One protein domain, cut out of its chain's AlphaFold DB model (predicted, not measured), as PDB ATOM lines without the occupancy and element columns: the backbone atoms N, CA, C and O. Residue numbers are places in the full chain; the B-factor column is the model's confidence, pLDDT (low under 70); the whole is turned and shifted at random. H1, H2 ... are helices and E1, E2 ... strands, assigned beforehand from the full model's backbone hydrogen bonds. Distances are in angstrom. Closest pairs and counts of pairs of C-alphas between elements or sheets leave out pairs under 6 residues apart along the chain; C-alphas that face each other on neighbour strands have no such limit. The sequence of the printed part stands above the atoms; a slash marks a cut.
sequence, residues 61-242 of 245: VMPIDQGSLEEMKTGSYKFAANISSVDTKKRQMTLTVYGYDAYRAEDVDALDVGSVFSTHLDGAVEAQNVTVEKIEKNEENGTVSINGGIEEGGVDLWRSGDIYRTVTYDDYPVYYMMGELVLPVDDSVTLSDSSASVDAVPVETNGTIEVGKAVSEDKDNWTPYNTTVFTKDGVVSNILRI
ATOM      1  N   VAL A  61      15.917 -38.866  24.271       94.81
ATOM      2  CA  VAL A  61      16.754 -38.867  25.474       94.81
ATOM      3  C   VAL A  61      17.914 -37.897  25.260       94.81
ATOM      4  O   VAL A  61      18.738 -38.073  24.364       94.81
ATOM      5  N   MET A  62      17.968 -36.851  26.073       94.50
ATOM      6  CA  MET A  62      18.974 -35.796  25.969       94.50
ATOM      7  C   MET A  62      20.072 -35.996  27.015       94.50
ATOM      8  O   MET A  62      19.781 -36.496  28.106       94.50
ATOM      9  N   PRO A  63      21.318 -35.578  26.733       94.62
ATOM     10  CA  PRO A  63      22.353 -35.605  27.744       94.62
ATOM     11  C   PRO A  63      22.060 -34.567  28.836       94.62
ATOM     12  O   PRO A  63      21.337 -33.578  28.652       94.62
ATOM     13  N   ILE A  64      22.622 -34.831  30.006       93.75
ATOM     14  CA  ILE A  64      22.622 -33.963  31.170       93.75
ATOM     15  C   ILE A  64      23.405 -32.700  30.809       93.75
ATOM     16  O   ILE A  64      24.536 -32.762  30.331       93.75
ATOM     17  N   ASP A  65      22.790 -31.552  31.055       91.00
ATOM     18  CA  ASP A  65      23.378 -30.240  30.832       91.00
ATOM     19  C   ASP A  65      24.535 -30.003  31.815       91.00
ATOM     20  O   ASP A  65      24.341 -29.923  33.031       91.00
ATOM     21  N   GLN A  66      25.746 -29.880  31.271       88.75
ATOM     22  CA  GLN A  66      26.968 -29.588  32.030       88.75
ATOM     23  C   GLN A  66      27.176 -28.080  32.273       88.75
ATOM     24  O   GLN A  66      28.163 -27.678  32.896       88.75
ATOM     25  N   GLY A  67      26.231 -27.245  31.833       90.50
ATOM     26  CA  GLY A  67      26.298 -25.793  31.882       90.50
ATOM     27  C   GLY A  67      27.003 -25.195  30.671       90.50
ATOM     28  O   GLY A  67      27.701 -25.862  29.914       90.50
ATOM     29  N   SER A  68      26.823 -23.895  30.487       92.31
ATOM     30  CA  SER A  68      27.394 -23.133  29.378       92.31
ATOM     31  C   SER A  68      28.695 -22.420  29.755       92.31
ATOM     32  O   SER A  68      28.944 -22.096  30.918       92.31
ATOM     33  N   LEU A  69      29.497 -22.066  28.743       94.81
ATOM     34  CA  LEU A  69      30.697 -21.239  28.929       94.81
ATOM     35  C   LEU A  69      30.395 -19.896  29.615       94.81
ATOM     36  O   LEU A  69      31.234 -19.379  30.349       94.81
ATOM     37  N   GLU A  70      29.214 -19.314  29.387       94.75
ATOM     38  CA  GLU A  70      28.820 -18.055  30.029       94.75
ATOM     39  C   GLU A  70      28.487 -18.241  31.512       94.75
ATOM     40  O   GLU A  70      28.896 -17.421  32.335       94.75
ATOM     41  N   GLU A  71      27.811 -19.332  31.881       93.06
ATOM     42  CA  GLU A  71      27.578 -19.646  33.292       93.06
ATOM     43  C   GLU A  71      28.898 -19.924  34.022       93.06
ATOM     44  O   GLU A  71      29.098 -19.431  35.131       93.06
ATOM     45  N   MET A  72      29.850 -20.614  33.383       93.69
ATOM     46  CA  MET A  72      31.166 -20.908  33.968       93.69
ATOM     47  C   MET A  72      31.984 -19.656  34.318       93.69
ATOM     48  O   MET A  72      32.820 -19.709  35.217       93.69
ATOM     49  N   LYS A  73      31.735 -18.512  33.665       94.31
ATOM     50  CA  LYS A  73      32.396 -17.230  33.986       94.31
ATOM     51  C   LYS A  73      31.919 -16.595  35.289       94.31
ATOM     52  O   LYS A  73      32.523 -15.620  35.728       94.31
ATOM     53  N   THR A  74      30.818 -17.076  35.860       93.62
ATOM     54  CA  THR A  74      30.199 -16.464  37.048       93.62
ATOM     55  C   THR A  74      29.785 -17.470  38.114       93.62
ATOM     56  O   THR A  74      29.561 -17.075  39.252       93.62
ATOM     57  N   GLY A  75      29.698 -18.755  37.773       92.50
ATOM     58  CA  GLY A  75      29.316 -19.826  38.682       92.50
ATOM     59  C   GLY A  75      30.487 -20.686  39.144       92.50
ATOM     60  O   GLY A  75      31.643 -20.508  38.745       92.50
ATOM     61  N   SER A  76      30.150 -21.660  39.980       95.00
ATOM     62  CA  SER A  76      31.076 -22.669  40.484       95.00
ATOM     63  C   SER A  76      30.878 -23.961  39.707       95.00
ATOM     64  O   SER A  76      29.788 -24.528  39.732       95.00
ATOM     65  N   TYR A  77      31.912 -24.396  38.995       95.00
ATOM     66  CA  TYR A  77      31.862 -25.531  38.080       95.00
ATOM     67  C   TYR A  77      33.088 -26.423  38.240       95.00
ATOM     68  O   TYR A  77      34.137 -26.005  38.726       95.00
ATOM     69  N   LYS A  78      32.950 -27.663  37.772       94.94
ATOM     70  CA  LYS A  78      34.046 -28.607  37.573       94.94
ATOM     71  C   LYS A  78      33.980 -29.104  36.137       94.94
ATOM     72  O   LYS A  78      32.952 -29.650  35.747       94.94
ATOM     73  N   PHE A  79      35.053 -28.942  35.374       95.88
ATOM     74  CA  PHE A  79      35.092 -29.341  33.965       95.88
ATOM     75  C   PHE A  79      36.473 -29.855  33.552       95.88
ATOM     76  O   PHE A  79      37.493 -29.503  34.152       95.88
ATOM     77  N   ALA A  80      36.497 -30.696  32.520       97.38
ATOM     78  CA  ALA A  80      37.732 -31.125  31.877       97.38
ATOM     79  C   ALA A  80      38.273 -29.990  31.002       97.38
ATOM     80  O   ALA A  80      37.504 -29.274  30.353       97.38
ATOM     81  N   ALA A  81      39.591 -29.803  30.984       97.50
ATOM     82  CA  ALA A  81      40.184 -28.700  30.238       97.50
ATOM     83  C   ALA A  81      41.562 -29.020  29.664       97.50
ATOM     84  O   ALA A  81      42.344 -29.757  30.253       97.50
ATOM     85  N   ASN A  82      41.898 -28.372  28.551       96.62
ATOM     86  CA  ASN A  82      43.287 -28.083  28.206       96.62
ATOM     87  C   ASN A  82      43.662 -26.721  28.801       96.62
ATOM     88  O   ASN A  82      42.887 -25.770  28.690       96.62
ATOM     89  N   ILE A  83      44.846 -26.617  29.408       96.31
ATOM     90  CA  ILE A  83      45.370 -25.341  29.906       96.31
ATOM     91  C   ILE A  83      46.445 -24.851  28.946       96.31
ATOM     92  O   ILE A  83      47.578 -25.326  28.963       96.31
ATOM     93  N   SER A  84      46.105 -23.864  28.121       90.75
ATOM     94  CA  SER A  84      47.026 -23.374  27.093       90.75
ATOM     95  C   SER A  84      48.041 -22.372  27.651       90.75
ATOM     96  O   SER A  84      49.174 -22.288  27.170       90.75
ATOM     97  N   SER A  85      47.655 -21.566  28.651       91.62
ATOM     98  CA  SER A  85      48.578 -20.626  29.301       91.62
ATOM     99  C   SER A  85      48.072 -20.081  30.636       91.62
ATOM    100  O   SER A  85      46.867 -20.004  30.868       91.62
ATOM    101  N   VAL A  86      49.007 -19.607  31.469       93.50
ATOM    102  CA  VAL A  86      48.722 -18.818  32.678       93.50
ATOM    103  C   VAL A  86      49.491 -17.497  32.614       93.50
ATOM    104  O   VAL A  86      50.722 -17.479  32.612       93.50
ATOM    105  N   ASP A  87      48.775 -16.373  32.583       94.69
ATOM    106  CA  ASP A  87      49.356 -15.040  32.755       94.69
ATOM    107  C   ASP A  87      49.407 -14.724  34.252       94.69
ATOM    108  O   ASP A  87      48.438 -14.252  34.843       94.69
ATOM    109  N   THR A  88      50.555 -14.975  34.882       92.50
ATOM    110  CA  THR A  88      50.745 -14.742  36.324       92.50
ATOM    111  C   THR A  88      50.698 -13.265  36.715       92.50
ATOM    112  O   THR A  88      50.447 -12.953  37.876       92.50
ATOM    113  N   LYS A  89      50.898 -12.332  35.769       92.00
ATOM    114  CA  LYS A  89      50.823 -10.885  36.041       92.00
ATOM    115  C   LYS A  89      49.382 -10.399  36.061       92.00
ATOM    116  O   LYS A  89      49.027  -9.588  36.910       92.00
ATOM    117  N   LYS A  90      48.568 -10.873  35.116       95.19
ATOM    118  CA  LYS A  90      47.129 -10.578  35.063       95.19
ATOM    119  C   LYS A  90      46.300 -11.509  35.935       95.19
ATOM    120  O   LYS A  90      45.129 -11.223  36.153       95.19
ATOM    121  N   ARG A  91      46.909 -12.597  36.416       95.25
ATOM    122  CA  ARG A  91      46.267 -13.686  37.156       95.25
ATOM    123  C   ARG A  91      45.105 -14.274  36.368       95.25
ATOM    124  O   ARG A  91      43.981 -14.347  36.849       95.25
ATOM    125  N   GLN A  92      45.397 -14.636  35.126       97.06
ATOM    126  CA  GLN A  92      44.427 -15.199  34.197       97.06
ATOM    127  C   GLN A  92      44.927 -16.529  33.654       97.06
ATOM    128  O   GLN A  92      46.126 -16.698  33.431       97.06
ATOM    129  N   MET A  93      44.003 -17.450  33.419       96.88
ATOM    130  CA  MET A  93      44.261 -18.749  32.814       96.88
ATOM    131  C   MET A  93      43.449 -18.880  31.534       96.88
ATOM    132  O   MET A  93      42.246 -18.626  31.541       96.88
ATOM    133  N   THR A  94      44.119 -19.268  30.451       97.06
ATOM    134  CA  THR A  94      43.480 -19.593  29.175       97.06
ATOM    135  C   THR A  94      43.226 -21.090  29.125       97.06
ATOM    136  O   THR A  94      44.161 -21.881  29.265       97.06
ATOM    137  N   LEU A  95      41.963 -21.442  28.928       97.25
ATOM    138  CA  LEU A  95      41.425 -22.789  29.001       97.25
ATOM    139  C   LEU A  95      40.685 -23.108  27.705       97.25
ATOM    140  O   LEU A  95      39.910 -22.282  27.228       97.25
ATOM    141  N   THR A  96      40.842 -24.323  27.197       97.62
ATOM    142  CA  THR A  96      39.847 -24.926  26.305       97.62
ATOM    143  C   THR A  96      39.018 -25.887  27.138       97.62
ATOM    144  O   THR A  96      39.566 -26.813  27.732       97.62
ATOM    145  N   VAL A  97      37.714 -25.641  27.215       97.75
ATOM    146  CA  VAL A  97      36.766 -26.407  28.026       97.75
ATOM    147  C   VAL A  97      36.197 -27.556  27.207       97.75
ATOM    148  O   VAL A  97      35.806 -27.372  26.050       97.75
ATOM    149  N   TYR A  98      36.120 -28.724  27.837       97.69
ATOM    150  CA  TYR A  98      35.559 -29.932  27.257       97.69
ATOM    151  C   TYR A  98      34.402 -30.451  28.102       97.69
ATOM    152  O   TYR A  98      34.493 -30.516  29.332       97.69
ATOM    153  N   GLY A  99      33.339 -30.840  27.408       95.81
ATOM    154  CA  GLY A  99      32.208 -31.564  27.966       95.81
ATOM    155  C   GLY A  99      32.219 -33.015  27.503       95.81
ATOM    156  O   GLY A  99      32.996 -33.389  26.624       95.81
ATOM    157  N   TYR A 100      31.372 -33.833  28.105       95.75
ATOM    158  CA  TYR A 100      31.084 -35.190  27.647       95.75
ATOM    159  C   TYR A 100      29.615 -35.499  27.901       95.75
ATOM    160  O   TYR A 100      29.020 -34.991  28.855       95.75
ATOM    161  N   ASP A 101      29.040 -36.363  27.075       96.31
ATOM    162  CA  ASP A 101      27.648 -36.740  27.250       96.31
ATOM    163  C   ASP A 101      27.500 -37.664  28.455       96.31
ATOM    164  O   ASP A 101      28.152 -38.708  28.572       96.31
ATOM    165  N   ALA A 102      26.600 -37.275  29.349       96.06
ATOM    166  CA  ALA A 102      26.112 -38.114  30.422       96.06
ATOM    167  C   ALA A 102      24.592 -38.187  30.348       96.06
ATOM    168  O   ALA A 102      23.943 -37.206  30.017       96.06
ATOM    169  N   TYR A 103      24.017 -39.324  30.696       96.31
ATOM    170  CA  TYR A 103      22.580 -39.556  30.697       96.31
ATOM    171  C   TYR A 103      22.179 -40.102  32.049       96.31
ATOM    172  O   TYR A 103      22.971 -40.777  32.714       96.31
ATOM    173  N   ARG A 104      20.937 -39.852  32.457       95.56
ATOM    174  CA  ARG A 104      20.420 -40.482  33.667       95.56
ATOM    175  C   ARG A 104      20.357 -41.984  33.449       95.56
ATOM    176  O   ARG A 104      19.992 -42.456  32.371       95.56
ATOM    177  N   ALA A 105      20.684 -42.739  34.487       94.94
ATOM    178  CA  ALA A 105      20.625 -44.184  34.415       94.94
ATOM    179  C   ALA A 105      19.218 -44.688  34.101       94.94
ATOM    180  O   ALA A 105      19.084 -45.596  33.294       94.94
ATOM    181  N   GLU A 106      18.184 -44.052  34.656       94.31
ATOM    182  CA  GLU A 106      16.789 -44.393  34.364       94.31
ATOM    183  C   GLU A 106      16.440 -44.279  32.871       94.31
ATOM    184  O   GLU A 106      15.756 -45.154  32.343       94.31
ATOM    185  N   ASP A 107      16.964 -43.260  32.181       95.50
ATOM    186  CA  ASP A 107      16.693 -43.033  30.759       95.50
ATOM    187  C   ASP A 107      17.400 -44.078  29.890       95.50
ATOM    188  O   ASP A 107      16.791 -44.649  28.986       95.50
ATOM    189  N   VAL A 108      18.668 -44.382  30.192       95.88
ATOM    190  CA  VAL A 108      19.454 -45.402  29.470       95.88
ATOM    191  C   VAL A 108      18.931 -46.810  29.738       95.88
ATOM    192  O   VAL A 108      18.820 -47.627  28.821       95.88
ATOM    193  N   ASP A 109      18.565 -47.104  30.983       94.62
ATOM    194  CA  ASP A 109      18.009 -48.397  31.369       94.62
ATOM    195  C   ASP A 109      16.663 -48.641  30.656       94.62
ATOM    196  O   ASP A 109      16.381 -49.782  30.280       94.62
ATOM    197  N   ALA A 110      15.893 -47.580  30.378       95.12
ATOM    198  CA  ALA A 110      14.644 -47.609  29.613       95.12
ATOM    199  C   ALA A 110      14.815 -47.548  28.080       95.12
ATOM    200  O   ALA A 110      13.815 -47.627  27.363       95.12
ATOM    201  N   LEU A 111      16.039 -47.414  27.549       95.38
ATOM    202  CA  LEU A 111      16.262 -47.458  26.100       95.38
ATOM    203  C   LEU A 111      15.926 -48.839  25.536       95.38
ATOM    204  O   LEU A 111      16.393 -49.865  26.048       95.38
ATOM    205  N   ASP A 112      15.200 -48.818  24.420       95.75
ATOM    206  CA  ASP A 112      14.812 -49.968  23.610       95.75
ATOM    207  C   ASP A 112      15.074 -49.679  22.123       95.75
ATOM    208  O   ASP A 112      15.325 -48.542  21.713       95.75
ATOM    209  N   VAL A 113      15.010 -50.716  21.284       97.06
ATOM    210  CA  VAL A 113      15.120 -50.555  19.826       97.06
ATOM    211  C   VAL A 113      14.014 -49.624  19.318       97.06
ATOM    212  O   VAL A 113      12.830 -49.855  19.559       97.06
ATOM    213  N   GLY A 114      14.410 -48.587  18.583       96.56
ATOM    214  CA  GLY A 114      13.547 -47.516  18.087       96.56
ATOM    215  C   GLY A 114      13.543 -46.252  18.950       96.56
ATOM    216  O   GLY A 114      13.078 -45.220  18.466       96.56
ATOM    217  N   SER A 115      14.079 -46.293  20.177       97.12
ATOM    218  CA  SER A 115      14.318 -45.083  20.972       97.12
ATOM    219  C   SER A 115      15.307 -44.159  20.264       97.12
ATOM    220  O   SER A 115      16.156 -44.611  19.495       97.12
ATOM    221  N   VAL A 116      15.214 -42.861  20.541       96.19
ATOM    222  CA  VAL A 116      16.121 -41.852  19.988       96.19
ATOM    223  C   VAL A 116      16.809 -41.138  21.139       96.19
ATOM    224  O   VAL A 116      16.163 -40.782  22.124       96.19
ATOM    225  N   PHE A 117      18.113 -40.920  21.021       94.12
ATOM    226  CA  PHE A 117      18.882 -40.126  21.973       94.12
ATOM    227  C   PHE A 117      19.805 -39.158  21.236       94.12
ATOM    228  O   PHE A 117      20.200 -39.420  20.102       94.12
ATOM    229  N   SER A 118      20.114 -38.021  21.852       96.06
ATOM    230  CA  SER A 118      21.017 -37.017  21.286       96.06
ATOM    231  C   SER A 118      22.421 -37.203  21.844       96.06
ATOM    232  O   SER A 118      22.568 -37.364  23.055       96.06
ATOM    233  N   THR A 119      23.443 -37.202  20.988       96.25
ATOM    234  CA  THR A 119      24.835 -37.426  21.405       96.25
ATOM    235  C   THR A 119      25.857 -36.787  20.464       96.25
ATOM    236  O   THR A 119      25.648 -36.697  19.252       96.25
ATOM    237  N   HIS A 120      26.991 -36.384  21.019       95.88
ATOM    238  CA  HIS A 120      28.197 -35.936  20.338       95.88
ATOM    239  C   HIS A 120      29.037 -37.150  19.906       95.88
ATOM    240  O   HIS A 120      30.025 -37.513  20.552       95.88
ATOM    241  N   LEU A 121      28.634 -37.807  18.809       93.75
ATOM    242  CA  LEU A 121      29.366 -38.962  18.275       93.75
ATOM    243  C   LEU A 121      30.830 -38.611  17.997       93.75
ATOM    244  O   LEU A 121      31.116 -37.591  17.373       93.75
ATOM    245  N   ASP A 122      31.740 -39.482  18.443       89.81
ATOM    246  CA  ASP A 122      33.190 -39.347  18.240       89.81
ATOM    247  C   ASP A 122      33.747 -37.962  18.649       89.81
ATOM    248  O   ASP A 122      34.654 -37.411  18.027       89.81
ATOM    249  N   GLY A 123      33.157 -37.346  19.682       90.12
ATOM    250  CA  GLY A 123      33.591 -36.043  20.195       90.12
ATOM    251  C   GLY A 123      33.281 -34.866  19.265       90.12
ATOM    252  O   GLY A 123      33.908 -33.806  19.378       90.12
ATOM    253  N   ALA A 124      32.333 -35.029  18.335       94.12
ATOM    254  CA  ALA A 124      31.846 -33.944  17.490       94.12
ATOM    255  C   ALA A 124      31.345 -32.758  18.331       94.12
ATOM    256  O   ALA A 124      30.803 -32.934  19.413       94.12
ATOM    257  N   VAL A 125      31.507 -31.531  17.822       91.12
ATOM    258  CA  VAL A 125      31.075 -30.309  18.534       91.12
ATOM    259  C   VAL A 125      29.554 -30.197  18.620       91.12
ATOM    260  O   VAL A 125      29.033 -29.661  19.589       91.12
ATOM    261  N   GLU A 126      28.844 -30.703  17.614       91.81
ATOM    262  CA  GLU A 126      27.385 -30.663  17.558       91.81
ATOM    263  C   GLU A 126      26.821 -32.052  17.845       91.81
ATOM    264  O   GLU A 126      27.236 -33.038  17.228       91.81
ATOM    265  N   ALA A 127      25.853 -32.122  18.755       93.81
ATOM    266  CA  ALA A 127      25.120 -33.347  19.017       93.81
ATOM    267  C   ALA A 127      24.219 -33.719  17.832       93.81
ATOM    268  O   ALA A 127      23.671 -32.869  17.126       93.81
ATOM    269  N   GLN A 128      24.010 -35.018  17.657       94.19
ATOM    270  CA  GLN A 128      23.099 -35.581  16.673       94.19
ATOM    271  C   GLN A 128      22.156 -36.596  17.310       94.19
ATOM    272  O   GLN A 128      22.522 -37.321  18.232       94.19
ATOM    273  N   ASN A 129      20.939 -36.672  16.777       95.12
ATOM    274  CA  ASN A 129      19.974 -37.681  17.188       95.12
ATOM    275  C   ASN A 129      20.341 -39.030  16.562       95.12
ATOM    276  O   ASN A 129      20.469 -39.152  15.342       95.12
ATOM    277  N   VAL A 130      20.479 -40.041  17.408       95.75
ATOM    278  CA  VAL A 130      20.787 -41.418  17.045       95.75
ATOM    279  C   VAL A 130      19.602 -42.292  17.429       95.75
ATOM    280  O   VAL A 130      19.162 -42.305  18.578       95.75
ATOM    281  N   THR A 131      19.082 -43.031  16.453       96.88
ATOM    282  CA  THR A 131      18.066 -44.059  16.690       96.88
ATOM    283  C   THR A 131      18.748 -45.345  17.137       96.88
ATOM    284  O   THR A 131      19.706 -45.794  16.510       96.88
ATOM    285  N   VAL A 132      18.246 -45.961  18.201       98.00
ATOM    286  CA  VAL A 132      18.718 -47.255  18.695       98.00
ATOM    287  C   VAL A 132      18.236 -48.354  17.747       98.00
ATOM    288  O   VAL A 132      17.058 -48.700  17.718       98.00
ATOM    289  N   GLU A 133      19.144 -48.923  16.966       97.81
ATOM    290  CA  GLU A 133      18.904 -50.086  16.105       97.81
ATOM    291  C   GLU A 133      19.308 -51.390  16.802       97.81
ATOM    292  O   GLU A 133      18.687 -52.436  16.608       97.81
ATOM    293  N   LYS A 134      20.339 -51.317  17.649       97.31
ATOM    294  CA  LYS A 134      20.873 -52.432  18.432       97.31
ATOM    295  C   LYS A 134      21.287 -51.931  19.811       97.31
ATOM    296  O   LYS A 134      21.861 -50.853  19.923       97.31
ATOM    297  N   ILE A 135      21.023 -52.721  20.848       96.81
ATOM    298  CA  ILE A 135      21.441 -52.412  22.215       96.81
ATOM    299  C   ILE A 135      21.937 -53.677  22.912       96.81
ATOM    300  O   ILE A 135      21.264 -54.709  22.905       96.81
ATOM    301  N   GLU A 136      23.123 -53.595  23.499       96.25
ATOM    302  CA  GLU A 136      23.742 -54.657  24.285       96.25
ATOM    303  C   GLU A 136      24.022 -54.112  25.685       96.25
ATOM    304  O   GLU A 136      24.835 -53.211  25.853       96.25
ATOM    305  N   LYS A 137      23.309 -54.627  26.693       94.81
ATOM    306  CA  LYS A 137      23.469 -54.223  28.096       94.81
ATOM    307  C   LYS A 137      24.266 -55.298  28.834       94.81
ATOM    308  O   LYS A 137      23.861 -56.461  28.846       94.81
ATOM    309  N   ASN A 138      25.375 -54.915  29.456       92.31
ATOM    310  CA  ASN A 138      26.173 -55.765  30.330       92.31
ATOM    311  C   ASN A 138      26.086 -55.238  31.766       92.31
ATOM    312  O   ASN A 138      26.820 -54.336  32.170       92.31
ATOM    313  N   GLU A 139      25.181 -55.827  32.546       86.44
ATOM    314  CA  GLU A 139      24.954 -55.440  33.940       86.44
ATOM    315  C   GLU A 139      26.143 -55.765  34.858       86.44
ATOM    316  O   GLU A 139      26.333 -55.077  35.857       86.44
ATOM    317  N   GLU A 140      26.958 -56.777  34.532       87.19
ATOM    318  CA  GLU A 140      28.100 -57.182  35.368       87.19
ATOM    319  C   GLU A 140      29.198 -56.117  35.372       87.19
ATOM    320  O   GLU A 140      29.755 -55.799  36.424       87.19
ATOM    321  N   ASN A 141      29.473 -55.541  34.201       86.19
ATOM    322  CA  ASN A 141      30.498 -54.512  34.034       86.19
ATOM    323  C   ASN A 141      29.912 -53.091  34.022       86.19
ATOM    324  O   ASN A 141      30.664 -52.120  34.012       86.19
ATOM    325  N   GLY A 142      28.582 -52.958  34.033       91.19
ATOM    326  CA  GLY A 142      27.892 -51.674  33.966       91.19
ATOM    327  C   GLY A 142      28.054 -50.970  32.619       91.19
ATOM    328  O   GLY A 142      28.063 -49.741  32.588       91.19
ATOM    329  N   THR A 143      28.202 -51.715  31.522       94.31
ATOM    330  CA  THR A 143      28.381 -51.143  30.182       94.31
ATOM    331  C   THR A 143      27.139 -51.324  29.317       94.31
ATOM    332  O   THR A 143      26.414 -52.314  29.436       94.31
ATOM    333  N   VAL A 144      26.873 -50.355  28.443       97.12
ATOM    334  CA  VAL A 144      25.814 -50.433  27.433       97.12
ATOM    335  C   VAL A 144      26.386 -50.008  26.090       97.12
ATOM    336  O   VAL A 144      26.854 -48.883  25.956       97.12
ATOM    337  N   SER A 145      26.309 -50.889  25.099       96.88
ATOM    338  CA  SER A 145      26.727 -50.605  23.726       96.88
ATOM    339  C   SER A 145      25.496 -50.412  22.849       96.88
ATOM    340  O   SER A 145      24.643 -51.296  22.732       96.88
ATOM    341  N   ILE A 146      25.392 -49.244  22.226       97.44
ATOM    342  CA  ILE A 146      24.317 -48.864  21.311       97.44
ATOM    343  C   ILE A 146      24.869 -48.882  19.890       97.44
ATOM    344  O   ILE A 146      25.937 -48.335  19.634       97.44
ATOM    345  N   ASN A 147      24.137 -49.498  18.962       97.12
ATOM    346  CA  ASN A 147      24.484 -49.591  17.539       97.12
ATOM    347  C   ASN A 147      25.901 -50.132  17.288       97.12
ATOM    348  O   ASN A 147      26.609 -49.640  16.421       97.12
ATOM    349  N   GLY A 148      26.304 -51.139  18.072       94.44
ATOM    350  CA  GLY A 148      27.624 -51.766  17.954       94.44
ATOM    351  C   GLY A 148      28.759 -51.011  18.653       94.44
ATOM    352  O   GLY A 148      29.909 -51.407  18.510       94.44
ATOM    353  N   GLY A 149      28.446 -49.968  19.432       94.81
ATOM    354  CA  GLY A 149      29.454 -49.207  20.169       94.81
ATOM    355  C   GLY A 149      30.300 -48.321  19.257       94.81
ATOM    356  O   GLY A 149      30.012 -48.168  18.067       94.81
ATOM    357  N   ILE A 150      31.358 -47.725  19.802       92.00
ATOM    358  CA  ILE A 150      32.217 -46.784  19.069       92.00
ATOM    359  C   ILE A 150      32.913 -47.441  17.863       92.00
ATOM    360  O   ILE A 150      33.161 -46.780  16.856       92.00
ATOM    361  N   GLU A 151      33.164 -48.754  17.920       90.38
ATOM    362  CA  GLU A 151      33.808 -49.518  16.839       90.38
ATOM    363  C   GLU A 151      32.963 -49.586  15.556       90.38
ATOM    364  O   GLU A 151      33.510 -49.678  14.454       90.38
ATOM    365  N   GLU A 152      31.637 -49.510  15.683       93.81
ATOM    366  CA  GLU A 152      30.695 -49.546  14.558       93.81
ATOM    367  C   GLU A 152      30.061 -48.168  14.276       93.81
ATOM    368  O   GLU A 152      29.127 -48.057  13.481       93.81
ATOM    369  N   GLY A 153      30.585 -47.097  14.889       90.44
ATOM    370  CA  GLY A 153      30.043 -45.736  14.768       90.44
ATOM    371  C   GLY A 153      28.799 -45.475  15.626       90.44
ATOM    372  O   GLY A 153      28.095 -44.486  15.411       90.44
ATOM    373  N   GLY A 154      28.515 -46.370  16.571       94.88
ATOM    374  CA  GLY A 154      27.534 -46.216  17.636       94.88
ATOM    375  C   GLY A 154      28.133 -45.574  18.892       94.88
ATOM    376  O   GLY A 154      29.014 -44.720  18.814       94.88
ATOM    377  N   VAL A 155      27.627 -45.964  20.065       96.81
ATOM    378  CA  VAL A 155      28.001 -45.361  21.355       96.81
ATOM    379  C   VAL A 155      28.216 -46.434  22.404       96.81
ATOM    380  O   VAL A 155      27.346 -47.281  22.601       96.81
ATOM    381  N   ASP A 156      29.333 -46.349  23.119       96.94
ATOM    382  CA  ASP A 156      29.554 -47.104  24.346       96.94
ATOM    383  C   ASP A 156      29.315 -46.214  25.564       96.94
ATOM    384  O   ASP A 156      29.733 -45.055  25.620       96.94
ATOM    385  N   LEU A 157      28.605 -46.766  26.541       97.06
ATOM    386  CA  LEU A 157      28.210 -46.101  27.772       97.06
ATOM    387  C   LEU A 157      28.740 -46.876  28.973       97.06
ATOM    388  O   LEU A 157      28.598 -48.096  29.044       97.06
ATOM    389  N   TRP A 158      29.269 -46.153  29.960       96.31
ATOM    390  CA  TRP A 158      29.729 -46.720  31.226       96.31
ATOM    391  C   TRP A 158      28.927 -46.156  32.396       96.31
ATOM    392  O   TRP A 158      28.832 -44.936  32.570       96.31
ATOM    393  N   ARG A 159      28.385 -47.041  33.238       95.06
ATOM    394  CA  ARG A 159      27.609 -46.676  34.424       95.06
ATOM    395  C   ARG A 159      28.500 -46.210  35.569       95.06
ATOM    396  O   ARG A 159      29.370 -46.937  36.042       95.06
ATOM    397  N   SER A 160      28.219 -45.023  36.087       90.31
ATOM    398  CA  SER A 160      28.845 -44.487  37.292       90.31
ATOM    399  C   SER A 160      27.763 -43.939  38.214       90.31
ATOM    400  O   SER A 160      27.339 -42.797  38.075       90.31
ATOM    401  N   GLY A 161      27.307 -44.760  39.162       90.75
ATOM    402  CA  GLY A 161      26.214 -44.390  40.062       90.75
ATOM    403  C   GLY A 161      24.866 -44.331  39.338       90.75
ATOM    404  O   GLY A 161      24.384 -45.347  38.827       90.75
ATOM    405  N   ASP A 162      24.253 -43.152  39.342       93.38
ATOM    406  CA  ASP A 162      22.948 -42.839  38.752       93.38
ATOM    407  C   ASP A 162      23.037 -42.239  37.342       93.38
ATOM    408  O   ASP A 162      22.015 -41.845  36.779       93.38
ATOM    409  N   ILE A 163      24.231 -42.221  36.745       95.19
ATOM    410  CA  ILE A 163      24.449 -41.781  35.366       95.19
ATOM    411  C   ILE A 163      25.171 -42.840  34.532       95.19
ATOM    412  O   ILE A 163      25.933 -43.661  35.051       95.19
ATOM    413  N   TYR A 164      24.977 -42.767  33.221       96.94
ATOM    414  CA  TYR A 164      25.889 -43.331  32.230       96.94
ATOM    415  C   TYR A 164      26.628 -42.200  31.534       96.94
ATOM    416  O   TYR A 164      26.015 -41.189  31.212       96.94
ATOM    417  N   ARG A 165      27.919 -42.378  31.264       96.31
ATOM    418  CA  ARG A 165      28.709 -41.459  30.432       96.31
ATOM    419  C   ARG A 165      29.141 -42.147  29.148       96.31
ATOM    420  O   ARG A 165      29.395 -43.350  29.182       96.31
ATOM    421  N   THR A 166      29.271 -41.396  28.063       96.81
ATOM    422  CA  THR A 166      29.901 -41.904  26.838       96.81
ATOM    423  C   THR A 166      31.368 -42.207  27.085       96.81
ATOM    424  O   THR A 166      32.054 -41.451  27.783       96.81
ATOM    425  N   VAL A 167      31.849 -43.326  26.544       95.75
ATOM    426  CA  VAL A 167      33.238 -43.762  26.702       95.75
ATOM    427  C   VAL A 167      33.913 -44.118  25.383       95.75
ATOM    428  O   VAL A 167      33.270 -44.557  24.433       95.75
ATOM    429  N   THR A 168      35.221 -43.880  25.327       93.25
ATOM    430  CA  THR A 168      36.109 -44.356  24.267       93.25
ATOM    431  C   THR A 168      36.443 -45.834  24.482       93.25
ATOM    432  O   THR A 168      36.090 -46.420  25.503       93.25
ATOM    433  N   TYR A 169      37.192 -46.423  23.545       87.31
ATOM    434  CA  TYR A 169      37.713 -47.790  23.660       87.31
ATOM    435  C   TYR A 169      38.553 -48.031  24.929       87.31
ATOM    436  O   TYR A 169      38.568 -49.134  25.464       87.31
ATOM    437  N   ASP A 170      39.239 -46.993  25.410       88.56
ATOM    438  CA  ASP A 170      40.094 -47.040  26.601       88.56
ATOM    439  C   ASP A 170      39.360 -46.536  27.865       88.56
ATOM    440  O   ASP A 170      39.989 -46.070  28.814       88.56
ATOM    441  N   ASP A 171      38.024 -46.569  27.866       88.81
ATOM    442  CA  ASP A 171      37.133 -46.211  28.982       88.81
ATOM    443  C   ASP A 171      37.158 -44.729  29.427       88.81
ATOM    444  O   ASP A 171      36.507 -44.335  30.413       88.81
ATOM    445  N   TYR A 172      37.850 -43.858  28.690       91.56
ATOM    446  CA  TYR A 172      37.830 -42.410  28.921       91.56
ATOM    447  C   TYR A 172      36.529 -41.783  28.438       91.56
ATOM    448  O   TYR A 172      35.926 -42.304  27.509       91.56
ATOM    449  N   PRO A 173      36.070 -40.660  29.017       95.19
ATOM    450  CA  PRO A 173      34.937 -39.938  28.459       95.19
ATOM    451  C   PRO A 173      35.181 -39.547  26.998       95.19
ATOM    452  O   PRO A 173      36.286 -39.122  26.649       95.19
ATOM    453  N   VAL A 174      34.150 -39.645  26.155       96.38
ATOM    454  CA  VAL A 174      34.197 -39.066  24.804       96.38
ATOM    455  C   VAL A 174      34.011 -37.559  24.937       96.38
ATOM    456  O   VAL A 174      32.893 -37.064  25.079       96.38
ATOM    457  N   TYR A 175      35.125 -36.830  24.955       96.88
ATOM    458  CA  TYR A 175      35.108 -35.382  25.114       96.88
ATOM    459  C   TYR A 175      34.787 -34.661  23.805       96.88
ATOM    460  O   TYR A 175      35.398 -34.936  22.775       96.88
ATOM    461  N   TYR A 176      33.919 -33.656  23.879       96.50
ATOM    462  CA  TYR A 176      33.698 -32.669  22.824       96.50
ATOM    463  C   TYR A 176      34.101 -31.271  23.307       96.50
ATOM    464  O   TYR A 176      33.996 -30.929  24.489       96.50
ATOM    465  N   MET A 177      34.613 -30.451  22.390       96.19
ATOM    466  CA  MET A 177      35.043 -29.089  22.708       96.19
ATOM    467  C   MET A 177      33.824 -28.184  22.891       96.19
ATOM    468  O   MET A 177      33.052 -27.991  21.957       96.19
ATOM    469  N   MET A 178      33.700 -27.568  24.066       95.75
ATOM    470  CA  MET A 178      32.676 -26.548  24.325       95.75
ATOM    471  C   MET A 178      33.141 -25.160  23.877       95.75
ATOM    472  O   MET A 178      32.342 -24.350  23.415       95.75
ATOM    473  N   GLY A 179      34.442 -24.883  24.007       96.50
ATOM    474  CA  GLY A 179      35.091 -23.670  23.512       96.50
ATOM    475  C   GLY A 179      36.174 -23.150  24.453       96.50
ATOM    476  O   GLY A 179      36.632 -23.854  25.351       96.50
ATOM    477  N   GLU A 180      36.613 -21.912  24.233       97.00
ATOM    478  CA  GLU A 180      37.707 -21.300  24.992       97.00
ATOM    479  C   GLU A 180      37.202 -20.331  26.068       97.00
ATOM    480  O   GLU A 180      36.256 -19.567  25.859       97.00
ATOM    481  N   LEU A 181      37.886 -20.316  27.212       95.88
ATOM    482  CA  LEU A 181      37.676 -19.372  28.304       95.88
ATOM    483  C   LEU A 181      38.992 -18.738  28.746       95.88
ATOM    484  O   LEU A 181      40.045 -19.370  28.773       95.88
ATOM    485  N   VAL A 182      38.902 -17.479  29.171       97.69
ATOM    486  CA  VAL A 182      39.952 -16.818  29.947       97.69
ATOM    487  C   VAL A 182      39.357 -16.466  31.297       97.69
ATOM    488  O   VAL A 182      38.528 -15.559  31.387       97.69
ATOM    489  N   LEU A 183      39.758 -17.195  32.335       97.94
ATOM    490  CA  LEU A 183      39.223 -17.029  33.684       97.94
ATOM    491  C   LEU A 183      40.257 -16.389  34.618       97.94
ATOM    492  O   LEU A 183      41.458 -16.642  34.470       97.94
ATOM    493  N   PRO A 184      39.824 -15.550  35.576       97.88
ATOM    494  CA  PRO A 184      40.686 -15.118  36.667       97.88
ATOM    495  C   PRO A 184      41.109 -16.316  37.524       97.88
ATOM    496  O   PRO A 184      40.383 -17.301  37.644       97.88
ATOM    497  N   VAL A 185      42.286 -16.216  38.137       98.00
ATOM    498  CA  VAL A 185      42.859 -17.257  38.995       98.00
ATOM    499  C   VAL A 185      42.955 -16.753  40.428       98.00
ATOM    500  O   VAL A 185      43.489 -15.666  40.694       98.00
ATOM    501  N   ASP A 186      42.454 -17.562  41.353       97.00
ATOM    502  CA  ASP A 186      42.487 -17.252  42.773       97.00
ATOM    503  C   ASP A 186      43.939 -17.177  43.287       97.00
ATOM    504  O   ASP A 186      44.829 -17.880  42.802       97.00
ATOM    505  N   ASP A 187      44.203 -16.299  44.262       95.00
ATOM    506  CA  ASP A 187      45.543 -16.175  44.869       95.00
ATOM    507  C   ASP A 187      45.927 -17.441  45.630       95.00
ATOM    508  O   ASP A 187      47.107 -17.760  45.747       95.00
ATOM    509  N   SER A 188      44.921 -18.143  46.149       95.31
ATOM    510  CA  SER A 188      45.019 -19.402  46.873       95.31
ATOM    511  C   SER A 188      44.787 -20.623  45.984       95.31
ATOM    512  O   SER A 188      44.599 -21.716  46.510       95.31
ATOM    513  N   VAL A 189      44.832 -20.458  44.651       97.75
ATOM    514  CA  VAL A 189      44.676 -21.578  43.717       97.75
ATOM    515  C   VAL A 189      45.606 -22.730  44.083       97.75
ATOM    516  O   VAL A 189      46.782 -22.529  44.404       97.75
ATOM    517  N   THR A 190      45.076 -23.940  44.014       97.88
ATOM    518  CA  THR A 190      45.819 -25.167  44.298       97.88
ATOM    519  C   THR A 190      45.914 -26.031  43.048       97.88
ATOM    520  O   THR A 190      44.999 -26.053  42.227       97.88
ATOM    521  N   LEU A 191      47.039 -26.716  42.885       98.12
ATOM    522  CA  LEU A 191      47.253 -27.752  41.883       98.12
ATOM    523  C   LEU A 191      47.665 -29.029  42.611       98.12
ATOM    524  O   LEU A 191      48.735 -29.059  43.215       98.12
ATOM    525  N   SER A 192      46.837 -30.062  42.498       98.06
ATOM    526  CA  SER A 192      47.140 -31.423  42.941       98.06
ATOM    527  C   SER A 192      47.591 -32.230  41.726       98.06
ATOM    528  O   SER A 192      46.756 -32.613  40.902       98.06
ATOM    529  N   ASP A 193      48.896 -32.480  41.595       97.31
ATOM    530  CA  ASP A 193      49.468 -33.199  40.450       97.31
ATOM    531  C   ASP A 193      49.928 -34.617  40.826       97.31
ATOM    532  O   ASP A 193      50.897 -34.809  41.559       97.31
ATOM    533  N   SER A 194      49.232 -35.621  40.294       96.44
ATOM    534  CA  SER A 194      49.561 -37.048  40.411       96.44
ATOM    535  C   SER A 194      49.934 -37.678  39.063       96.44
ATOM    536  O   SER A 194      49.946 -38.897  38.920       96.44
ATOM    537  N   SER A 195      50.269 -36.874  38.050       95.12
ATOM    538  CA  SER A 195      50.445 -37.340  36.671       95.12
ATOM    539  C   SER A 195      51.745 -38.099  36.401       95.12
ATOM    540  O   SER A 195      52.004 -38.475  35.261       95.12
ATOM    541  N   ALA A 196      52.587 -38.323  37.411       93.06
ATOM    542  CA  ALA A 196      53.870 -39.001  37.239       93.06
ATOM    543  C   ALA A 196      53.732 -40.522  37.023       93.06
ATOM    544  O   ALA A 196      54.551 -41.114  36.320       93.06
ATOM    545  N   SER A 197      52.730 -41.162  37.637       93.75
ATOM    546  CA  SER A 197      52.436 -42.598  37.509       93.75
ATOM    547  C   SER A 197      51.098 -42.942  38.166       93.75
ATOM    548  O   SER A 197      50.645 -42.192  39.024       93.75
ATOM    549  N   VAL A 198      50.547 -44.126  37.880       92.06
ATOM    550  CA  VAL A 198      49.311 -44.633  38.512       92.06
ATOM    551  C   VAL A 198      49.335 -44.621  40.052       92.06
ATOM    552  O   VAL A 198      48.318 -44.330  40.671       92.06
ATOM    553  N   ASP A 199      50.499 -44.862  40.667       93.44
ATOM    554  CA  ASP A 199      50.670 -44.910  42.131       93.44
ATOM    555  C   ASP A 199      51.298 -43.625  42.710       93.44
ATOM    556  O   ASP A 199      51.807 -43.619  43.837       93.44
ATOM    557  N   ALA A 200      51.342 -42.533  41.938       93.06
ATOM    558  CA  ALA A 200      51.979 -41.301  42.390       93.06
ATOM    559  C   ALA A 200      51.173 -40.648  43.522       93.06
ATOM    560  O   ALA A 200      49.972 -40.407  43.405       93.06
ATOM    561  N   VAL A 201      51.859 -40.298  44.611       95.31
ATOM    562  CA  VAL A 201      51.287 -39.409  45.630       95.31
ATOM    563  C   VAL A 201      51.187 -38.001  45.028       95.31
ATOM    564  O   VAL A 201      52.200 -37.532  44.499       95.31
ATOM    565  N   PRO A 202      50.025 -37.323  45.115       95.38
ATOM    566  CA  PRO A 202      49.873 -35.980  44.572       95.38
ATOM    567  C   PRO A 202      50.904 -34.993  45.125       95.38
ATOM    568  O   PRO A 202      51.172 -34.943  46.330       95.38
ATOM    569  N   VAL A 203      51.484 -34.198  44.230       96.69
ATOM    570  CA  VAL A 203      52.341 -33.060  44.556       96.69
ATOM    571  C   VAL A 203      51.480 -31.805  44.565       96.69
ATOM    572  O   VAL A 203      50.971 -31.380  43.531       96.69
ATOM    573  N   GLU A 204      51.354 -31.196  45.741       97.62
ATOM    574  CA  GLU A 204      50.563 -29.982  45.934       97.62
ATOM    575  C   GLU A 204      51.375 -28.724  45.614       97.62
ATOM    576  O   GLU A 204      52.388 -28.429  46.256       97.62
ATOM    577  N   THR A 205      50.894 -27.932  44.661       97.81
ATOM    578  CA  THR A 205      51.419 -26.602  44.336       97.81
ATOM    579  C   THR A 205      50.381 -25.549  44.687       97.81
ATOM    580  O   THR A 205      49.207 -25.692  44.364       97.81
ATOM    581  N   ASN A 206      50.802 -24.479  45.361       97.31
ATOM    582  CA  ASN A 206      49.891 -23.476  45.901       97.31
ATOM    583  C   ASN A 206      50.246 -22.077  45.397       97.31
ATOM    584  O   ASN A 206      51.410 -21.674  45.394       97.31
ATOM    585  N   GLY A 207      49.213 -21.322  45.047       96.12
ATOM    586  CA  GLY A 207      49.280 -19.927  44.651       96.12
ATOM    587  C   GLY A 207      49.536 -19.706  43.165       96.12
ATOM    588  O   GLY A 207      50.228 -20.473  42.493       96.12
ATOM    589  N   THR A 208      48.990 -18.605  42.642       95.12
ATOM    590  CA  THR A 208      48.924 -18.341  41.194       95.12
ATOM    591  C   THR A 208      50.293 -18.352  40.505       95.12
ATOM    592  O   THR A 208      50.398 -18.760  39.351       95.12
ATOM    593  N   ILE A 209      51.349 -17.899  41.190       95.69
ATOM    594  CA  ILE A 209      52.702 -17.817  40.619       95.69
ATOM    595  C   ILE A 209      53.297 -19.213  40.420       95.69
ATOM    596  O   ILE A 209      53.744 -19.522  39.316       95.69
ATOM    597  N   GLU A 210      53.291 -20.050  41.460       96.81
ATOM    598  CA  GLU A 210      53.884 -21.389  41.394       96.81
ATOM    599  C   GLU A 210      53.047 -22.322  40.514       96.81
ATOM    600  O   GLU A 210      53.606 -23.039  39.687       96.81
ATOM    601  N   VAL A 211      51.713 -22.233  40.587       96.56
ATOM    602  CA  VAL A 211      50.821 -22.964  39.672       96.56
ATOM    603  C   VAL A 211      51.063 -22.532  38.225       96.56
ATOM    604  O   VAL A 211      51.230 -23.371  37.343       96.56
ATOM    605  N   GLY A 212      51.156 -21.225  37.962       95.62
ATOM    606  CA  GLY A 212      51.441 -20.723  36.619       95.62
ATOM    607  C   GLY A 212      52.803 -21.166  36.081       95.62
ATOM    608  O   GLY A 212      52.935 -21.412  34.879       95.62
ATOM    609  N   LYS A 213      53.806 -21.312  36.955       95.56
ATOM    610  CA  LYS A 213      55.113 -21.872  36.602       95.56
ATOM    611  C   LYS A 213      55.007 -23.357  36.251       95.56
ATOM    612  O   LYS A 213      55.470 -23.719  35.175       95.56
ATOM    613  N   ALA A 214      54.356 -24.167  37.086       94.75
ATOM    614  CA  ALA A 214      54.167 -25.598  36.839       94.75
ATOM    615  C   ALA A 214      53.460 -25.853  35.497       94.75
ATOM    616  O   ALA A 214      53.950 -26.616  34.668       94.75
ATOM    617  N   VAL A 215      52.372 -25.121  35.222       94.81
ATOM    618  CA  VAL A 215      51.669 -25.208  33.933       94.81
ATOM    619  C   VAL A 215      52.576 -24.809  32.766       94.81
ATOM    620  O   VAL A 215      52.594 -25.465  31.726       94.81
ATOM    621  N   SER A 216      53.360 -23.742  32.928       92.62
ATOM    622  CA  SER A 216      54.232 -23.232  31.864       92.62
ATOM    623  C   SER A 216      55.448 -24.112  31.571       92.62
ATOM    624  O   SER A 216      55.987 -24.023  30.466       92.62
ATOM    625  N   GLU A 217      55.908 -24.901  32.540       94.00
ATOM    626  CA  GLU A 217      57.009 -25.855  32.371       94.00
ATOM    627  C   GLU A 217      56.568 -27.102  31.593       94.00
ATOM    628  O   GLU A 217      57.409 -27.734  30.957       94.00
ATOM    629  N   ASP A 218      55.263 -27.397  31.572       89.69
ATOM    630  CA  ASP A 218      54.710 -28.626  31.000       89.69
ATOM    631  C   ASP A 218      53.524 -28.392  30.041       89.69
ATOM    632  O   ASP A 218      52.492 -29.056  30.101       89.69
ATOM    633  N   LYS A 219      53.650 -27.389  29.167       80.88
ATOM    634  CA  LYS A 219      52.537 -26.854  28.355       80.88
ATOM    635  C   LYS A 219      51.795 -27.890  27.517       80.88
ATOM    636  O   LYS A 219      50.583 -27.783  27.365       80.88
ATOM    637  N   ASP A 220      52.515 -28.860  26.969       83.50
ATOM    638  CA  ASP A 220      51.949 -29.805  26.005       83.50
ATOM    639  C   ASP A 220      51.208 -30.973  26.683       83.50
ATOM    640  O   ASP A 220      50.561 -31.763  26.002       83.50
ATOM    641  N   ASN A 221      51.249 -31.071  28.019       89.88
ATOM    642  CA  ASN A 221      50.729 -32.222  28.757       89.88
ATOM    643  C   ASN A 221      49.501 -31.908  29.638       89.88
ATOM    644  O   ASN A 221      49.206 -32.672  30.562       89.88
ATOM    645  N   TRP A 222      48.774 -30.819  29.369       95.62
ATOM    646  CA  TRP A 222      47.486 -30.501  30.008       95.62
ATOM    647  C   TRP A 222      46.340 -30.855  29.061       95.62
ATOM    648  O   TRP A 222      46.006 -30.080  28.170       95.62
ATOM    649  N   THR A 223      45.753 -32.037  29.196       95.38
ATOM    650  CA  THR A 223      44.728 -32.563  28.281       95.38
ATOM    651  C   THR A 223      43.403 -32.766  29.019       95.38
ATOM    652  O   THR A 223      43.408 -32.964  30.234       95.38
ATOM    653  N   PRO A 224      42.250 -32.797  28.322       95.50
ATOM    654  CA  PRO A 224      40.973 -33.087  28.982       95.50
ATOM    655  C   PRO A 224      40.935 -34.469  29.657       95.50
ATOM    656  O   PRO A 224      40.165 -34.680  30.589       95.50
ATOM    657  N   TYR A 225      41.790 -35.405  29.236       95.19
ATOM    658  CA  TYR A 225      41.885 -36.733  29.843       95.19
ATOM    659  C   TYR A 225      42.568 -36.723  31.208       95.19
ATOM    660  O   TYR A 225      42.251 -37.559  32.050       95.19
ATOM    661  N   ASN A 226      43.494 -35.791  31.432       95.94
ATOM    662  CA  ASN A 226      44.296 -35.765  32.649       95.94
ATOM    663  C   ASN A 226      44.057 -34.538  33.531       95.94
ATOM    664  O   ASN A 226      44.537 -34.531  34.657       95.94
ATOM    665  N   THR A 227      43.348 -33.516  33.046       97.88
ATOM    666  CA  THR A 227      43.225 -32.216  33.711       97.88
ATOM    667  C   THR A 227      41.766 -31.866  33.985       97.88
ATOM    668  O   THR A 227      40.952 -31.735  33.073       97.88
ATOM    669  N   THR A 228      41.451 -31.649  35.260       97.75
ATOM    670  CA  THR A 228      40.164 -31.124  35.729       97.75
ATOM    671  C   THR A 228      40.374 -29.769  36.393       97.75
ATOM    672  O   THR A 228      41.248 -29.620  37.246       97.75
ATOM    673  N   VAL A 229      39.560 -28.783  36.023       98.00
ATOM    674  CA  VAL A 229      39.588 -27.428  36.585       98.00
ATOM    675  C   VAL A 229      38.321 -27.186  37.393       98.00
ATOM    676  O   VAL A 229      37.219 -27.528  36.964       98.00
ATOM    677  N   PHE A 230      38.496 -26.574  38.561       97.69
ATOM    678  CA  PHE A 230      37.425 -26.160  39.453       97.69
ATOM    679  C   PHE A 230      37.362 -24.639  39.497       97.69
ATOM    680  O   PHE A 230      38.384 -23.962  39.665       97.69
ATOM    681  N   THR A 231      36.156 -24.102  39.373       96.75
ATOM    682  CA  THR A 231      35.882 -22.681  39.554       96.75
ATOM    683  C   THR A 231      34.999 -22.460  40.768       96.75
ATOM    684  O   THR A 231      34.142 -23.280  41.100       96.75
ATOM    685  N   LYS A 232      35.193 -21.316  41.417       95.56
ATOM    686  CA  LYS A 232      34.300 -20.769  42.431       95.56
ATOM    687  C   LYS A 232      33.935 -19.352  42.025       95.56
ATOM    688  O   LYS A 232      34.829 -18.530  41.838       95.56
ATOM    689  N   ASP A 233      32.645 -19.095  41.830       95.31
ATOM    690  CA  ASP A 233      32.125 -17.790  41.396       95.31
ATOM    691  C   ASP A 233      32.855 -17.223  40.151       95.31
ATOM    692  O   ASP A 233      33.184 -16.039  40.072       95.31
ATOM    693  N   GLY A 234      33.171 -18.090  39.180       95.44
ATOM    694  CA  GLY A 234      33.887 -17.725  37.953       95.44
ATOM    695  C   GLY A 234      35.410 -17.588  38.070       95.44
ATOM    696  O   GLY A 234      36.064 -17.206  37.099       95.44
ATOM    697  N   VAL A 235      35.992 -17.894  39.233       97.75
ATOM    698  CA  VAL A 235      37.437 -17.812  39.499       97.75
ATOM    699  C   VAL A 235      38.027 -19.211  39.651       97.75
ATOM    700  O   VAL A 235      37.485 -20.028  40.386       97.75
ATOM    701  N   VAL A 236      39.145 -19.504  38.981       97.94
ATOM    702  CA  VAL A 236      39.839 -20.800  39.103       97.94
ATOM    703  C   VAL A 236      40.385 -20.966  40.520       97.94
ATOM    704  O   VAL A 236      41.229 -20.175  40.947       97.94
ATOM    705  N   SER A 237      39.922 -21.999  41.225       97.19
ATOM    706  CA  SER A 237      40.228 -22.259  42.639       97.19
ATOM    707  C   SER A 237      41.086 -23.509  42.852       97.19
ATOM    708  O   SER A 237      41.959 -23.520  43.720       97.19
ATOM    709  N   ASN A 238      40.890 -24.549  42.044       97.69
ATOM    710  CA  ASN A 238      41.666 -25.785  42.116       97.69
ATOM    711  C   ASN A 238      41.875 -26.379  40.718       97.69
ATOM    712  O   ASN A 238      41.047 -26.220  39.818       97.69
ATOM    713  N   ILE A 239      43.002 -27.058  40.547       98.19
ATOM    714  CA  ILE A 239      43.346 -27.845  39.373       98.19
ATOM    715  C   ILE A 239      43.746 -29.230  39.870       98.19
ATOM    716  O   ILE A 239      44.616 -29.368  40.731       98.19
ATOM    717  N   LEU A 240      43.133 -30.256  39.302       98.06
ATOM    718  CA  LEU A 240      43.516 -31.640  39.516       98.06
ATOM    719  C   LEU A 240      44.154 -32.164  38.238       98.06
ATOM    720  O   LEU A 240      43.547 -32.087  37.166       98.06
ATOM    721  N   ARG A 241      45.351 -32.731  38.372       97.25
ATOM    722  CA  ARG A 241      46.020 -33.450  37.297       97.25
ATOM    723  C   ARG A 241      46.286 -34.892  37.699       97.25
ATOM    724  O   ARG A 241      46.873 -35.157  38.751       97.25
ATOM    725  N   ILE A 242      45.846 -35.824  36.867       95.44
ATOM    726  CA  ILE A 242      45.974 -37.264  37.106       95.44
ATOM    727  C   ILE A 242      46.889 -37.921  36.083       95.44
ATOM    728  O   ILE A 242      47.201 -37.351  35.039       95.44
TER     729      ILE A 242
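Overview. This is residues 61 to 242 of the 245 residues of an uncharacterized protein of Faecalibacterium prausnitzii (UniProt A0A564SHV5). The model is two lobes set end to end along its longest axis: a closed five-stranded barrel, with H3 packed on its outside against E1 and E10, and a smaller lobe with a curled sheet of five strands, E3 E9 E8 E7 E6. E2 leaves the barrel and runs on into E3, while H2 and the separate two-stranded hairpin E4 and E5 also belong to the smaller lobe. The ring of the barrel is mixed and runs E1, E2, E10, E13, E12 and back to E1, with E11 paired onto E10, while the five-stranded sheet is antiparallel throughout. The printed part has 182 residues with three named helices and thirteen named strands, in the order H1 E1 E2 E3 H2 E4 E5 E6 E7 E8 E9 E10 E11 H3 E12 E13, and the class is mostly strand. It is compact, with a radius of gyration of the C-alphas of 18.0 A, yet only just elongated, spanning 55 by 37 by 25 A.

Along the chain. H1, residues 69 to 72, begins at C-alpha 69 at (30.697, -21.239, 28.929). E1, residues 78 to 87, is 21.0 A long and bends by 84 degrees at residue 84; E2, residues 92 to 100, is 24.9 A long. E3 is residues 102 to 104, H2 residues 105 to 109, E4 residues 116 to 119 and E5 residues 128 to 131. E6, residues 135 to 138, and E7, residues 143 to 146, are followed by E8, residues 155 to 160, 16.0 A long, and E9, residues 163 to 167, 12.5 A long. E10, residues 175 to 193, is the longest strand by residues; it bends by 132 degrees at residue 186, whose C-alpha is at (42.487, -17.252, 42.773), and measures 21.1 A from end to end. E11 is residues 203 to 206, and H3, residues 208 to 217, is 14.1 A long. E12, residues 227 to 232, is 16.9 A long, and E13, residues 235 to 241, is 18.0 A long and ends at C-alpha 241 at (46.020, -33.450, 37.297).

Arrangement. In the barrel, the hairpin E1 and E2 is antiparallel at 153 degrees, with N 82 and O 96 2.9 A apart. E2 and E10 are antiparallel, with N 95 and O 181 at 2.8 A. E10 pairs with E2 over residues 175 to 184 and with E13 over residues 185 to 193; E10 and E13 are parallel, with N 192 and O 239 at 2.9 A. The hairpin E12 and E13 has N 230 and O 238 at 2.9 A, and E12 and E1 close the ring with N 79 and O 229 at 3.0 A. H3 is on the barrel, outside it, at a height of 6.5 A over the sheet, and the sheet curls round it; its closest C-alphas to E1 are Gly 212 and Val 86, 5.2 A. H1 is also outside the barrel, over none of its strands. In the other sheet, E6 E7 E8 E9 form a meander, each strand the antiparallel neighbour of the one before, with N 145 and O 136 at 2.9 A, N 157 and O 144 at 2.8 A and N 165 and O 158 at 3.0 A. E3 is an edge strand beside E9, with N 103 and O 164 at 2.8 A. H2 is on this sheet at a height of 7.8 A. E4 and E5, a hairpin with N 117 and O 130 at 3.0 A, are apart from E7, E8 and E9. In H2 and H3 every O i to N i+4 pair is within hydrogen-bond range; H1 is too short for one, and its one O i to N i+3 pair is not within range.

Size, cuts and confidence. The C-alphas of Lys 89 and Val 113, the two farthest apart, are 55.8 A from each other. The printed part has no cut, and no link between its named elements is long. Its mean pLDDT is 94.9, and no printed residue is under 70.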